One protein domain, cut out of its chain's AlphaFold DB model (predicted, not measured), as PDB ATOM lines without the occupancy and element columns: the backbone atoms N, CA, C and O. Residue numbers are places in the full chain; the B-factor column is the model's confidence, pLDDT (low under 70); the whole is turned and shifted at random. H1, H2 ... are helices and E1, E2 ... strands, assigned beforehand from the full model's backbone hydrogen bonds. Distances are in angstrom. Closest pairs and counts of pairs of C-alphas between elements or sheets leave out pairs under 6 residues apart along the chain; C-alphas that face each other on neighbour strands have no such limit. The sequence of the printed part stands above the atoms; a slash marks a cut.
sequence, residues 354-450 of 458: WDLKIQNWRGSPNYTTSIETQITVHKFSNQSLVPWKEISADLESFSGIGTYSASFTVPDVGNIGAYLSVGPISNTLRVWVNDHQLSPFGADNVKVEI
ATOM      1  N   TRP A 354      16.166  31.299  39.428       97.44
ATOM      2  CA  TRP A 354      15.395  30.093  39.689       97.44
ATOM      3  C   TRP A 354      14.448  30.302  40.872       97.44
ATOM      4  O   TRP A 354      14.787  30.970  41.851       97.44
ATOM      5  N   ASP A 355      13.271  29.690  40.812       98.19
ATOM      6  CA  ASP A 355      12.446  29.433  41.990       98.19
ATOM      7  C   ASP A 355      12.918  28.129  42.644       98.19
ATOM      8  O   ASP A 355      13.050  27.096  41.981       98.19
ATOM      9  N   LEU A 356      13.196  28.169  43.948       97.44
ATOM     10  CA  LEU A 356      13.734  27.041  44.706       97.44
ATOM     11  C   LEU A 356      12.743  26.589  45.769       97.44
ATOM     12  O   LEU A 356      12.222  27.386  46.552       97.44
ATOM     13  N   LYS A 357      12.581  25.273  45.876       97.56
ATOM     14  CA  LYS A 357      11.961  24.601  47.018       97.56
ATOM     15  C   LYS A 357      12.964  23.611  47.597       97.56
ATOM     16  O   LYS A 357      13.238  22.586  46.980       97.56
ATOM     17  N   ILE A 358      13.487  23.896  48.785       96.31
ATOM     18  CA  ILE A 358      14.486  23.060  49.459       96.31
ATOM     19  C   ILE A 358      13.817  22.302  50.600       96.31
ATOM     20  O   ILE A 358      13.284  22.904  51.531       96.31
ATOM     21  N   GLN A 359      13.844  20.976  50.527       95.38
ATOM     22  CA  GLN A 359      13.518  20.088  51.636       95.38
ATOM     23  C   GLN A 359      14.757  19.932  52.514       95.38
ATOM     24  O   GLN A 359      15.781  19.473  52.024       95.38
ATOM     25  N   ASN A 360      14.660  20.277  53.791       92.25
ATOM     26  CA  ASN A 360      15.691  20.083  54.805       92.25
ATOM     27  C   ASN A 360      15.330  18.851  55.645       92.25
ATOM     28  O   ASN A 360      14.325  18.870  56.360       92.25
ATOM     29  N   TRP A 361      16.114  17.784  55.504       92.75
ATOM     30  CA  TRP A 361      15.953  16.507  56.194       92.75
ATOM     31  C   TRP A 361      16.826  16.491  57.449       92.75
ATOM     32  O   TRP A 361      18.034  16.714  57.378       92.75
ATOM     33  N   ARG A 362      16.223  16.197  58.603       88.88
ATOM     34  CA  ARG A 362      16.918  16.182  59.896       88.88
ATOM     35  C   ARG A 362      16.294  15.207  60.885       88.88
ATOM     36  O   ARG A 362      15.130  14.837  60.758       88.88
ATOM     37  N   GLY A 363      17.053  14.855  61.918       89.12
ATOM     38  CA  GLY A 363      16.509  14.188  63.098       89.12
ATOM     39  C   GLY A 363      15.597  15.101  63.915       89.12
ATOM     40  O   GLY A 363      15.662  16.329  63.815       89.12
ATOM     41  N   SER A 364      14.759  14.505  64.761       85.50
ATOM     42  CA  SER A 364      13.949  15.283  65.696       85.50
ATOM     43  C   SER A 364      14.829  15.974  66.749       85.50
ATOM     44  O   SER A 364      15.557  15.280  67.462       85.50
ATOM     45  N   PRO A 365      14.726  17.303  66.936       79.19
ATOM     46  CA  PRO A 365      15.479  17.997  67.983       79.19
ATOM     47  C   PRO A 365      14.981  17.640  69.392       79.19
ATOM     48  O   PRO A 365      15.731  17.744  70.357       79.19
ATOM     49  N   ASN A 366      13.725  17.193  69.508       84.25
ATOM     50  CA  ASN A 366      13.072  16.900  70.787       84.25
ATOM     51  C   ASN A 366      13.141  15.414  71.173       84.25
ATOM     52  O   ASN A 366      12.899  15.072  72.329       84.25
ATOM     53  N   TYR A 367      13.464  14.528  70.224       81.88
ATOM     54  CA  TYR A 367      13.488  13.078  70.429       81.88
ATOM     55  C   TYR A 367      14.807  12.486  69.933       81.88
ATOM     56  O   TYR A 367      14.894  11.931  68.839       81.88
ATOM     57  N   THR A 368      15.836  12.566  70.775       77.69
ATOM     58  CA  THR A 368      17.211  12.136  70.460       77.69
ATOM     59  C   THR A 368      17.391  10.619  70.355       77.69
ATOM     60  O   THR A 368      18.476  10.156  70.032       77.69
ATOM     61  N   THR A 369      16.346   9.831  70.603       81.69
ATOM     62  CA  THR A 369      16.329   8.372  70.401       81.69
ATOM     63  C   THR A 369      15.501   7.945  69.189       81.69
ATOM     64  O   THR A 369      15.393   6.752  68.909       81.69
ATOM     65  N   SER A 370      14.890   8.899  68.477       85.56
ATOM     66  CA  SER A 370      14.172   8.624  67.237       85.56
ATOM     67  C   SER A 370      15.124   8.671  66.046       85.56
ATOM     68  O   SER A 370      16.014   9.522  65.968       85.56
ATOM     69  N   ILE A 371      14.898   7.765  65.097       89.00
ATOM     70  CA  ILE A 371      15.571   7.739  63.793       89.00
ATOM     71  C   ILE A 371      14.681   8.294  62.671       89.00
ATOM     72  O   ILE A 371      15.050   8.242  61.501       89.00
ATOM     73  N   GLU A 372      13.489   8.788  63.011       89.31
ATOM     74  CA  GLU A 372      12.551   9.348  62.043       89.31
ATOM     75  C   GLU A 372      13.124  10.616  61.400       89.31
ATOM     76  O   GLU A 372      13.690  11.479  62.077       89.31
ATOM     77  N   THR A 373      12.959  10.727  60.081       91.25
ATOM     78  CA  THR A 373      13.374  11.915  59.334       91.25
ATOM     79  C   THR A 373      12.265  12.957  59.374       91.25
ATOM     80  O   THR A 373      11.173  12.737  58.856       91.25
ATOM     81  N   GLN A 374      12.557  14.114  59.956       91.25
ATOM     82  CA  GLN A 374      11.714  15.298  59.869       91.25
ATOM     83  C   GLN A 374      12.116  16.130  58.654       91.25
ATOM     84  O   GLN A 374      13.303  16.351  58.415       91.25
ATOM     85  N   ILE A 375      11.119  16.618  57.912       92.56
ATOM     86  CA  ILE A 375      11.331  17.425  56.709       92.56
ATOM     87  C   ILE A 375      10.713  18.809  56.907       92.56
ATOM     88  O   ILE A 375       9.502  18.938  57.086       92.56
ATOM     89  N   THR A 376      11.542  19.846  56.816       92.56
ATOM     90  CA  THR A 376      11.102  21.248  56.722       92.56
ATOM     91  C   THR A 376      11.296  21.739  55.291       92.56
ATOM     92  O   THR A 376      12.227  21.311  54.617       92.56
ATOM     93  N   VAL A 377      10.436  22.634  54.799       95.62
ATOM     94  CA  VAL A 377      10.542  23.167  53.431       95.62
ATOM     95  C   VAL A 377      10.822  24.665  53.453       95.62
ATOM     96  O   VAL A 377      10.037  25.429  54.009       95.62
ATOM     97  N   HIS A 378      11.886  25.077  52.770       95.44
ATOM     98  CA  HIS A 378      12.233  26.474  52.508       95.44
ATOM     99  C   HIS A 378      11.914  26.814  51.048       95.44
ATOM    100  O   HIS A 378      12.087  25.975  50.161       95.44
ATOM    101  N   LYS A 379      11.422  28.030  50.796       97.06
ATOM    102  CA  LYS A 379      11.082  28.510  49.452       97.06
ATOM    103  C   LYS A 379      11.797  29.825  49.174       97.06
ATOM    104  O   LYS A 379      11.767  30.711  50.023       97.06
ATOM    105  N   PHE A 380      12.371  29.945  47.987       96.94
ATOM    106  CA  PHE A 380      13.043  31.151  47.506       96.94
ATOM    107  C   PHE A 380      12.589  31.427  46.078       96.94
ATOM    108  O   PHE A 380      12.335  30.487  45.328       96.94
ATOM    109  N   SER A 381      12.500  32.701  45.712       97.25
ATOM    110  CA  SER A 381      12.112  33.117  44.366       97.25
ATOM    111  C   SER A 381      13.160  34.017  43.753       97.25
ATOM    112  O   SER A 381      13.781  34.802  44.469       97.25
ATOM    113  N   ASN A 382      13.332  33.919  42.432       95.94
ATOM    114  CA  ASN A 382      14.351  34.657  41.677       95.94
ATOM    115  C   ASN A 382      15.759  34.526  42.288       95.94
ATOM    116  O   ASN A 382      16.499  35.501  42.405       95.94
ATOM    117  N   GLN A 383      16.114  33.317  42.717       96.75
ATOM    118  CA  GLN A 383      17.375  33.022  43.381       96.75
ATOM    119  C   GLN A 383      18.438  32.644  42.346       96.75
ATOM    120  O   GLN A 383      18.202  31.816  41.463       96.75
ATOM    121  N   SER A 384      19.626  33.233  42.471       95.31
ATOM    122  CA  SER A 384      20.803  32.803  41.716       95.31
ATOM    123  C   SER A 384      21.336  31.471  42.248       95.31
ATOM    124  O   SER A 384      21.186  31.149  43.430       95.31
ATOM    125  N   LEU A 385      21.985  30.692  41.381       92.81
ATOM    126  CA  LEU A 385      22.632  29.444  41.782       92.81
ATOM    127  C   LEU A 385      23.889  29.743  42.611       92.81
ATOM    128  O   LEU A 385      24.915  30.155  42.077       92.81
ATOM    129  N   VAL A 386      23.789  29.513  43.918       92.81
ATOM    130  CA  VAL A 386      24.891  29.568  44.889       92.81
ATOM    131  C   VAL A 386      24.811  28.344  45.809       92.81
ATOM    132  O   VAL A 386      23.731  27.743  45.924       92.81
ATOM    133  N   PRO A 387      25.910  27.942  46.475       92.44
ATOM    134  CA  PRO A 387      25.858  26.918  47.512       92.44
ATOM    135  C   PRO A 387      24.773  27.235  48.544       92.44
ATOM    136  O   PRO A 387      24.636  28.370  48.985       92.44
ATOM    137  N   TRP A 388      24.001  26.233  48.965       92.56
ATOM    138  CA  TRP A 388      22.817  26.456  49.800       92.56
ATOM    139  C   TRP A 388      23.075  27.222  51.109       92.56
ATOM    140  O   TRP A 388      22.248  28.042  51.506       92.56
ATOM    141  N   LYS A 389      24.240  27.013  51.732       92.00
ATOM    142  CA  LYS A 389      24.694  27.743  52.929       92.00
ATOM    143  C   LYS A 389      24.807  29.261  52.727       92.00
ATOM    144  O   LYS A 389      24.786  30.009  53.695       92.00
ATOM    145  N   GLU A 390      24.938  29.712  51.481       94.00
ATOM    146  CA  GLU A 390      25.021  31.129  51.110       94.00
ATOM    147  C   GLU A 390      23.636  31.739  50.847       94.00
ATOM    148  O   GLU A 390      23.508  32.959  50.788       94.00
ATOM    149  N   ILE A 391      22.586  30.914  50.726       93.62
ATOM    150  CA  ILE A 391      21.201  31.379  50.555       93.62
ATOM    151  C   ILE A 391      20.607  31.804  51.905       93.62
ATOM    152  O   ILE A 391      19.919  32.819  51.993       93.62
ATOM    153  N   SER A 392      20.828  31.015  52.962       90.12
ATOM    154  CA  SER A 392      20.301  31.290  54.304       90.12
ATOM    155  C   SER A 392      21.111  30.574  55.384       90.12
ATOM    156  O   SER A 392      21.552  29.445  55.182       90.12
ATOM    157  N   ALA A 393      21.223  31.187  56.566       88.38
ATOM    158  CA  ALA A 393      21.855  30.577  57.737       88.38
ATOM    159  C   ALA A 393      21.161  29.273  58.186       88.38
ATOM    160  O   ALA A 393      21.815  28.356  58.676       88.38
ATOM    161  N   ASP A 394      19.853  29.132  57.935       83.94
ATOM    162  CA  ASP A 394      19.095  27.900  58.223       83.94
ATOM    163  C   ASP A 394      19.550  26.693  57.375       83.94
ATOM    164  O   ASP A 394      19.146  25.554  57.626       83.94
ATOM    165  N   LEU A 395      20.370  26.949  56.353       87.88
ATOM    166  CA  LEU A 395      20.901  25.990  55.390       87.88
ATOM    167  C   LEU A 395      22.423  25.791  55.561       87.88
ATOM    168  O   LEU A 395      23.106  25.384  54.627       87.88
ATOM    169  N   GLU A 396      22.993  26.072  56.737       86.69
ATOM    170  CA  GLU A 396      24.436  25.895  56.970       86.69
ATOM    171  C   GLU A 396      24.847  24.420  57.134       86.69
ATOM    172  O   GLU A 396      25.826  23.974  56.540       86.69
ATOM    173  N   SER A 397      24.100  23.646  57.928       82.38
ATOM    174  CA  SER A 397      24.412  22.245  58.265       82.38
ATOM    175  C   SER A 397      23.212  21.348  57.993       82.38
ATOM    176  O   SER A 397      22.476  20.975  58.908       82.38
ATOM    177  N   PHE A 398      22.976  21.036  56.721       82.81
ATOM    178  CA  PHE A 398      21.782  20.302  56.323       82.81
ATOM    179  C   PHE A 398      22.018  19.306  55.192       82.81
ATOM    180  O   PHE A 398      23.039  19.309  54.507       82.81
ATOM    181  N   SER A 399      21.029  18.442  54.993       88.94
ATOM    182  CA  SER A 399      20.951  17.497  53.885       88.94
ATOM    183  C   SER A 399      19.513  17.448  53.392       88.94
ATOM    184  O   SER A 399      18.583  17.661  54.169       88.94
ATOM    185  N   GLY A 400      19.297  17.194  52.106       93.50
ATOM    186  CA  GLY A 400      17.940  17.108  51.589       93.50
ATOM    187  C   GLY A 400      17.845  17.189  50.077       93.50
ATOM    188  O   GLY A 400      18.746  16.755  49.365       93.50
ATOM    189  N   ILE A 401      16.720  17.714  49.595       95.38
ATOM    190  CA  ILE A 401      16.366  17.737  48.171       95.38
ATOM    191  C   ILE A 401      16.008  19.166  47.780       95.38
ATOM    192  O   ILE A 401      15.066  19.734  48.334       95.38
ATOM    193  N   GLY A 402      16.715  19.732  46.804       95.00
ATOM    194  CA  GLY A 402      16.331  20.989  46.164       95.00
ATOM    195  C   GLY A 402      15.582  20.740  44.864       95.00
ATOM    196  O   GLY A 402      16.053  20.005  44.003       95.00
ATOM    197  N   THR A 403      14.424  21.371  44.711       96.75
ATOM    198  CA  THR A 403      13.730  21.493  43.428       96.75
ATOM    199  C   THR A 403      13.961  22.897  42.894       96.75
ATOM    200  O   THR A 403      13.644  23.865  43.584       96.75
ATOM    201  N   TYR A 404      14.502  22.982  41.682       96.38
ATOM    202  CA  TYR A 404      14.800  24.224  40.979       96.38
ATOM    203  C   TYR A 404      13.874  24.337  39.775       96.38
ATOM    204  O   TYR A 404      13.710  23.374  39.022       96.38
ATOM    205  N   SER A 405      13.250  25.493  39.594       97.50
ATOM    206  CA  SER A 405      12.334  25.745  38.485       97.50
ATOM    207  C   SER A 405      12.651  27.080  37.828       97.50
ATOM    208  O   SER A 405      12.891  28.073  38.508       97.50
ATOM    209  N   ALA A 406      12.681  27.086  36.501       96.44
ATOM    210  CA  ALA A 406      12.908  28.272  35.692       96.44
ATOM    211  C   ALA A 406      12.248  28.089  34.322       96.44
ATOM    212  O   ALA A 406      11.823  26.992  33.953       96.44
ATOM    213  N   SER A 407      12.171  29.171  33.558       94.25
ATOM    214  CA  SER A 407      11.694  29.161  32.178       94.25
ATOM    215  C   SER A 407      12.723  29.836  31.281       94.25
ATOM    216  O   SER A 407      13.412  30.764  31.700       94.25
ATOM    217  N   PHE A 408      12.823  29.368  30.043       92.06
ATOM    218  CA  PHE A 408      13.709  29.927  29.029       92.06
ATOM    219  C   PHE A 408      12.966  30.028  27.697       92.06
ATOM    220  O   PHE A 408      11.951  29.367  27.484       92.06
ATOM    221  N   THR A 409      13.459  30.887  26.807       90.31
ATOM    222  CA  THR A 409      12.879  31.079  25.472       90.31
ATOM    223  C   THR A 409      13.669  30.272  24.453       90.31
ATOM    224  O   THR A 409      14.898  30.304  24.461       90.31
ATOM    225  N   VAL A 410      12.969  29.563  23.569       88.38
ATOM    226  CA  VAL A 410      13.580  28.874  22.427       88.38
ATOM    227  C   VAL A 410      13.633  29.854  21.250       88.38
ATOM    228  O   VAL A 410      12.597  30.445  20.935       88.38
ATOM    229  N   PRO A 411      14.803  30.076  20.622       87.44
ATOM    230  CA  PRO A 411      14.912  30.939  19.449       87.44
ATOM    231  C   PRO A 411      14.028  30.469  18.288       87.44
ATOM    232  O   PRO A 411      13.885  29.268  18.069       87.44
ATOM    233  N   ASP A 412      13.501  31.424  17.518       85.44
ATOM    234  CA  ASP A 412      12.663  31.163  16.344       85.44
ATOM    235  C   ASP A 412      13.518  30.808  15.116       85.44
ATOM    236  O   ASP A 412      13.805  31.648  14.263       85.44
ATOM    237  N   VAL A 413      14.031  29.573  15.091       83.00
ATOM    238  CA  VAL A 413      14.920  29.050  14.045       83.00
ATOM    239  C   VAL A 413      14.474  27.643  13.650       83.00
ATOM    240  O   VAL A 413      14.445  26.726  14.471       83.00
ATOM    241  N   GLY A 414      14.174  27.448  12.364       81.62
ATOM    242  CA  GLY A 414      13.761  26.146  11.835       81.62
ATOM    243  C   GLY A 414      14.841  25.067  11.987       81.62
ATOM    244  O   GLY A 414      16.026  25.328  11.778       81.62
ATOM    245  N   ASN A 415      14.419  23.838  12.306       81.75
ATOM    246  CA  ASN A 415      15.288  22.668  12.519       81.75
ATOM    247  C   ASN A 415      16.390  22.870  13.579       81.75
ATOM    248  O   ASN A 415      17.471  22.288  13.469       81.75
ATOM    249  N   ILE A 416      16.131  23.683  14.605       86.94
ATOM    250  CA  ILE A 416      17.064  23.877  15.716       86.94
ATOM    251  C   ILE A 416      17.027  22.692  16.692       86.94
ATOM    252  O   ILE A 416      15.974  22.311  17.205       86.94
ATOM    253  N   GLY A 417      18.197  22.106  16.949       88.75
ATOM    254  CA  GLY A 417      18.423  21.206  18.079       88.75
ATOM    255  C   GLY A 417      18.861  21.991  19.314       88.75
ATOM    256  O   GLY A 417      19.414  23.086  19.198       88.75
ATOM    257  N   ALA A 418      18.636  21.439  20.503       90.38
ATOM    258  CA  ALA A 418      18.973  22.098  21.759       90.38
ATOM    259  C   ALA A 418      19.655  21.133  22.732       90.38
ATOM    260  O   ALA A 418      19.243  19.984  22.881       90.38
ATOM    261  N   TYR A 419      20.670  21.639  23.433       91.62
ATOM    262  CA  TYR A 419      21.350  20.944  24.522       91.62
ATOM    263  C   TYR A 419      21.240  21.768  25.805       91.62
ATOM    264  O   TYR A 419      21.469  22.978  25.790       91.62
ATOM    265  N   LEU A 420      20.934  21.108  26.919       92.25
ATOM    266  CA  LEU A 420      21.007  21.682  28.256       92.25
ATOM    267  C   LEU A 420      22.359  21.339  28.885       92.25
ATOM    268  O   LEU A 420      22.682  20.167  29.056       92.25
ATOM    269  N   SER A 421      23.122  22.363  29.265       91.56
ATOM    270  CA  SER A 421      24.340  22.214  30.067       91.56
ATOM    271  C   SER A 421      23.994  22.400  31.543       91.56
ATOM    272  O   SER A 421      23.566  23.485  31.933       91.56
ATOM    273  N   VAL A 422      24.167  21.360  32.359       87.19
ATOM    274  CA  VAL A 422      23.737  21.357  33.776       87.19
ATOM    275  C   VAL A 422      24.799  21.867  34.761       87.19
ATOM    276  O   VAL A 422      24.489  22.069  35.931       87.19
ATOM    277  N   GLY A 423      26.019  22.152  34.291       86.06
ATOM    278  CA  GLY A 423      27.123  22.622  35.138       86.06
ATOM    279  C   GLY A 423      27.599  21.564  36.151       86.06
ATOM    280  O   GLY A 423      27.292  20.381  35.982       86.06
ATOM    281  N   PRO A 424      28.369  21.954  37.182       85.81
ATOM    282  CA  PRO A 424      28.829  21.031  38.218       85.81
ATOM    283  C   PRO A 424      27.674  20.603  39.134       85.81
ATOM    284  O   PRO A 424      26.893  21.441  39.594       85.81
ATOM    285  N   ILE A 425      27.584  19.308  39.438       86.38
ATOM    286  CA  ILE A 425      26.524  18.717  40.255       86.38
ATOM    287  C   ILE A 425      27.133  18.203  41.559       86.38
ATOM    288  O   ILE A 425      27.885  17.236  41.600       86.38
ATOM    289  N   SER A 426      26.730  18.791  42.684       84.62
ATOM    290  CA  SER A 426      26.997  18.163  43.979       84.62
ATOM    291  C   SER A 426      26.000  17.022  44.193       84.62
ATOM    292  O   SER A 426      24.797  17.254  44.318       84.62
ATOM    293  N   ASN A 427      26.507  15.791  44.265       87.12
ATOM    294  CA  ASN A 427      25.755  14.544  44.441       87.12
ATOM    295  C   ASN A 427      24.999  14.068  43.192       87.12
ATOM    296  O   ASN A 427      25.524  13.256  42.442       87.12
ATOM    297  N   THR A 428      23.735  14.458  43.011       90.31
ATOM    298  CA  THR A 428      22.858  13.830  42.007       90.31
ATOM    299  C   THR A 428      21.744  14.770  41.553       90.31
ATOM    300  O   THR A 428      21.261  15.571  42.353       90.31
ATOM    301  N   LEU A 429      21.278  14.619  40.311       92.06
ATOM    302  CA  LEU A 429      20.250  15.465  39.702       92.06
ATOM    303  C   LEU A 429      19.253  14.629  38.886       92.06
ATOM    304  O   LEU A 429      19.606  13.610  38.294       92.06
ATOM    305  N   ARG A 430      18.009  15.104  38.813       93.25
ATOM    306  CA  ARG A 430      17.041  14.739  37.774       93.25
ATOM    307  C   ARG A 430      16.533  16.021  37.128       93.25
ATOM    308  O   ARG A 430      16.374  17.031  37.810       93.25
ATOM    309  N   VAL A 431      16.275  15.966  35.828       94.19
ATOM    310  CA  VAL A 431      15.852  17.125  35.040       94.19
ATOM    311  C   VAL A 431      14.528  16.820  34.361       94.19
ATOM    312  O   VAL A 431      14.325  15.718  33.854       94.19
ATOM    313  N   TRP A 432      13.651  17.820  34.333       95.81
ATOM    314  CA  TRP A 432      12.420  17.814  33.555       95.81
ATOM    315  C   TRP A 432      12.411  19.019  32.622       95.81
ATOM    316  O   TRP A 432      12.786  20.118  33.027       95.81
ATOM    317  N   VAL A 433      11.954  18.815  31.390       95.75
ATOM    318  CA  VAL A 433      11.694  19.879  30.415       95.75
ATOM    319  C   VAL A 433      10.258  19.711  29.938       95.75
ATOM    320  O   VAL A 433       9.919  18.661  29.399       95.75
ATOM    321  N   ASN A 434       9.410  20.719  30.161       94.44
ATOM    322  CA  ASN A 434       7.981  20.682  29.811       94.44
ATOM    323  C   ASN A 434       7.276  19.402  30.309       94.44
ATOM    324  O   ASN A 434       6.677  18.673  29.528       94.44
ATOM    325  N   ASP A 435       7.418  19.102  31.604       93.94
ATOM    326  CA  ASP A 435       6.882  17.910  32.290       93.94
ATOM    327  C   ASP A 435       7.439  16.548  31.831       93.94
ATOM    328  O   ASP A 435       7.132  15.515  32.431       93.94
ATOM    329  N   HIS A 436       8.339  16.520  30.847       95.25
ATOM    330  CA  HIS A 436       9.044  15.309  30.444       95.25
ATOM    331  C   HIS A 436      10.333  15.146  31.244       95.25
ATOM    332  O   HIS A 436      11.241  15.974  31.158       95.25
ATOM    333  N   GLN A 437      10.425  14.060  32.014       94.12
ATOM    334  CA  GLN A 437      11.667  13.692  32.683       94.12
ATOM    335  C   GLN A 437      12.706  13.284  31.639       94.12
ATOM    336  O   GLN A 437      12.444  12.400  30.820       94.12
ATOM    337  N   LEU A 438      13.888  13.892  31.691       93.81
ATOM    338  CA  LEU A 438      15.013  13.464  30.870       93.81
ATOM    339  C   LEU A 438      15.524  12.101  31.348       93.81
ATOM    340  O   LEU A 438      15.431  11.755  32.531       93.81
ATOM    341  N   SER A 439      16.102  11.342  30.419       91.62
ATOM    342  CA  SER A 439      16.862  10.140  30.750       91.62
ATOM    343  C   SER A 439      17.929  10.440  31.809       91.62
ATOM    344  O   SER A 439      18.476  11.546  31.819       91.62
ATOM    345  N   PRO A 440      18.241   9.488  32.709       91.12
ATOM    346  CA  PRO A 440      19.343   9.670  33.643       91.12
ATOM    347  C   PRO A 440      20.656   9.809  32.867       91.12
ATOM    348  O   PRO A 440      20.824   9.201  31.815       91.12
ATOM    349  N   PHE A 441      21.583  10.591  33.401       87.50
ATOM    350  CA  PHE A 441      22.916  10.794  32.845       87.50
ATOM    351  C   PHE A 441      23.923  10.864  33.991       87.50
ATOM    352  O   PHE A 441      23.576  11.226  35.119       87.50
ATOM    353  N   GLY A 442      25.160  10.475  33.704       73.88
ATOM    354  CA  GLY A 442      26.265  10.506  34.652       73.88
ATOM    355  C   GLY A 442      27.258  11.587  34.288       73.88
ATOM    356  O   GLY A 442      27.499  11.778  33.105       73.88
ATOM    357  N   ALA A 443      27.862  12.182  35.315       64.19
ATOM    358  CA  ALA A 443      28.919  13.192  35.278       64.19
ATOM    359  C   ALA A 443      28.470  14.654  35.414       64.19
ATOM    360  O   ALA A 443      27.357  15.062  35.072       64.19
ATOM    361  N   ASP A 444      29.406  15.430  35.953       69.00
ATOM    362  CA  ASP A 444      29.362  16.881  36.031       69.00
ATOM    363  C   ASP A 444      29.577  17.500  34.650       69.00
ATOM    364  O   ASP A 444      30.279  16.946  33.805       69.00
ATOM    365  N   ASN A 445      29.017  18.690  34.431       73.31
ATOM    366  CA  ASN A 445      29.200  19.479  33.207       73.31
ATOM    367  C   ASN A 445      28.730  18.788  31.912       73.31
ATOM    368  O   ASN A 445      29.132  19.176  30.814       73.31
ATOM    369  N   VAL A 446      27.844  17.799  32.029       81.94
ATOM    370  CA  VAL A 446      27.264  17.099  30.880       81.94
ATOM    371  C   VAL A 446      26.329  18.015  30.096       81.94
ATOM    372  O   VAL A 446      25.599  18.843  30.651       81.94
ATOM    373  N   LYS A 447      26.334  17.828  28.774       87.00
ATOM    374  CA  LYS A 447      25.341  18.388  27.860       87.00
ATOM    375  C   LYS A 447      24.317  17.316  27.532       87.00
ATOM    376  O   LYS A 447      24.658  16.288  26.958       87.00
ATOM    377  N   VAL A 448      23.064  17.577  27.868       89.69
ATOM    378  CA  VAL A 448      21.956  16.653  27.630       89.69
ATOM    379  C   VAL A 448      21.137  17.175  26.465       89.69
ATOM    380  O   VAL A 448      20.745  18.341  26.461       89.69
ATOM    381  N   GLU A 449      20.881  16.339  25.465       89.44
ATOM    382  CA  GLU A 449      20.031  16.730  24.345       89.44
ATOM    383  C   GLU A 449      18.576  16.900  24.807       89.44
ATOM    384  O   GLU A 449      17.987  16.005  25.416       89.44
ATOM    385  N   ILE A 450      17.985  18.056  24.497       92.44
ATOM    386  CA  ILE A 450      16.600  18.398  24.843       92.44
ATOM    387  C   ILE A 450      15.736  18.746  23.624       92.44
ATOM    388  O   ILE A 450      14.583  19.141  23.790       92.44
TER     389      ILE A 450
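What this domain is: This is residues 354 to 450 of the 458 residues of an uncharacterized protein of Penicillium brasilianum (UniProt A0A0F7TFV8). Little regular structure is found in this rod: a twisted antiparallel sheet, E2 - E1 - E3, then loops and the small antiparallel hairpin E4 and E5, while residues 411 to 416 stick out at one end. The 97 printed residues run E1 E2 H1 E3 E4 E5, mostly strand, with only 36 in named elements. The whole is loose, radius of gyration of the C-alphas 17.0 A, spanning 60 by 27 by 22 A.

Where its parts are: Find C-alpha 354 at (15.395, 30.093, 39.689); there E1, residues 354 to 362, begins its 24.6 A. Next come E2, 374 to 383, 24.9 A; H1, 388 to 391; E3, 399 to 405, 19.5 A; E4, 419 to 421; and E5, 447 to 449, ending at (20.031, 16.730, 24.345).

How they stand to each other: In hairpin E1 and E2, look for N 356 and O 380, within hydrogen-bond range at 2.8 A; between E1 and E3, N 357 and O 403, 2.9 A. E2, H1, E3 make a split strand-helix-strand unit, same-way strands with E1 between, its crossover right-handed. H1, too short for O i to N i+4 pairs, is only just not on the sheet, with 4 pairs of C-alphas within 10 A. In E4 and E5, N 420 and O 448 are 2.8 A apart.

The domain as a whole: C-alphas 369 and 414 are farthest apart, 61.3 A. The printed part has no cut; links E1 to E2, E3 to E4 and E4 to E5 are long; pLDDT is under 70 at residues 443 to 444.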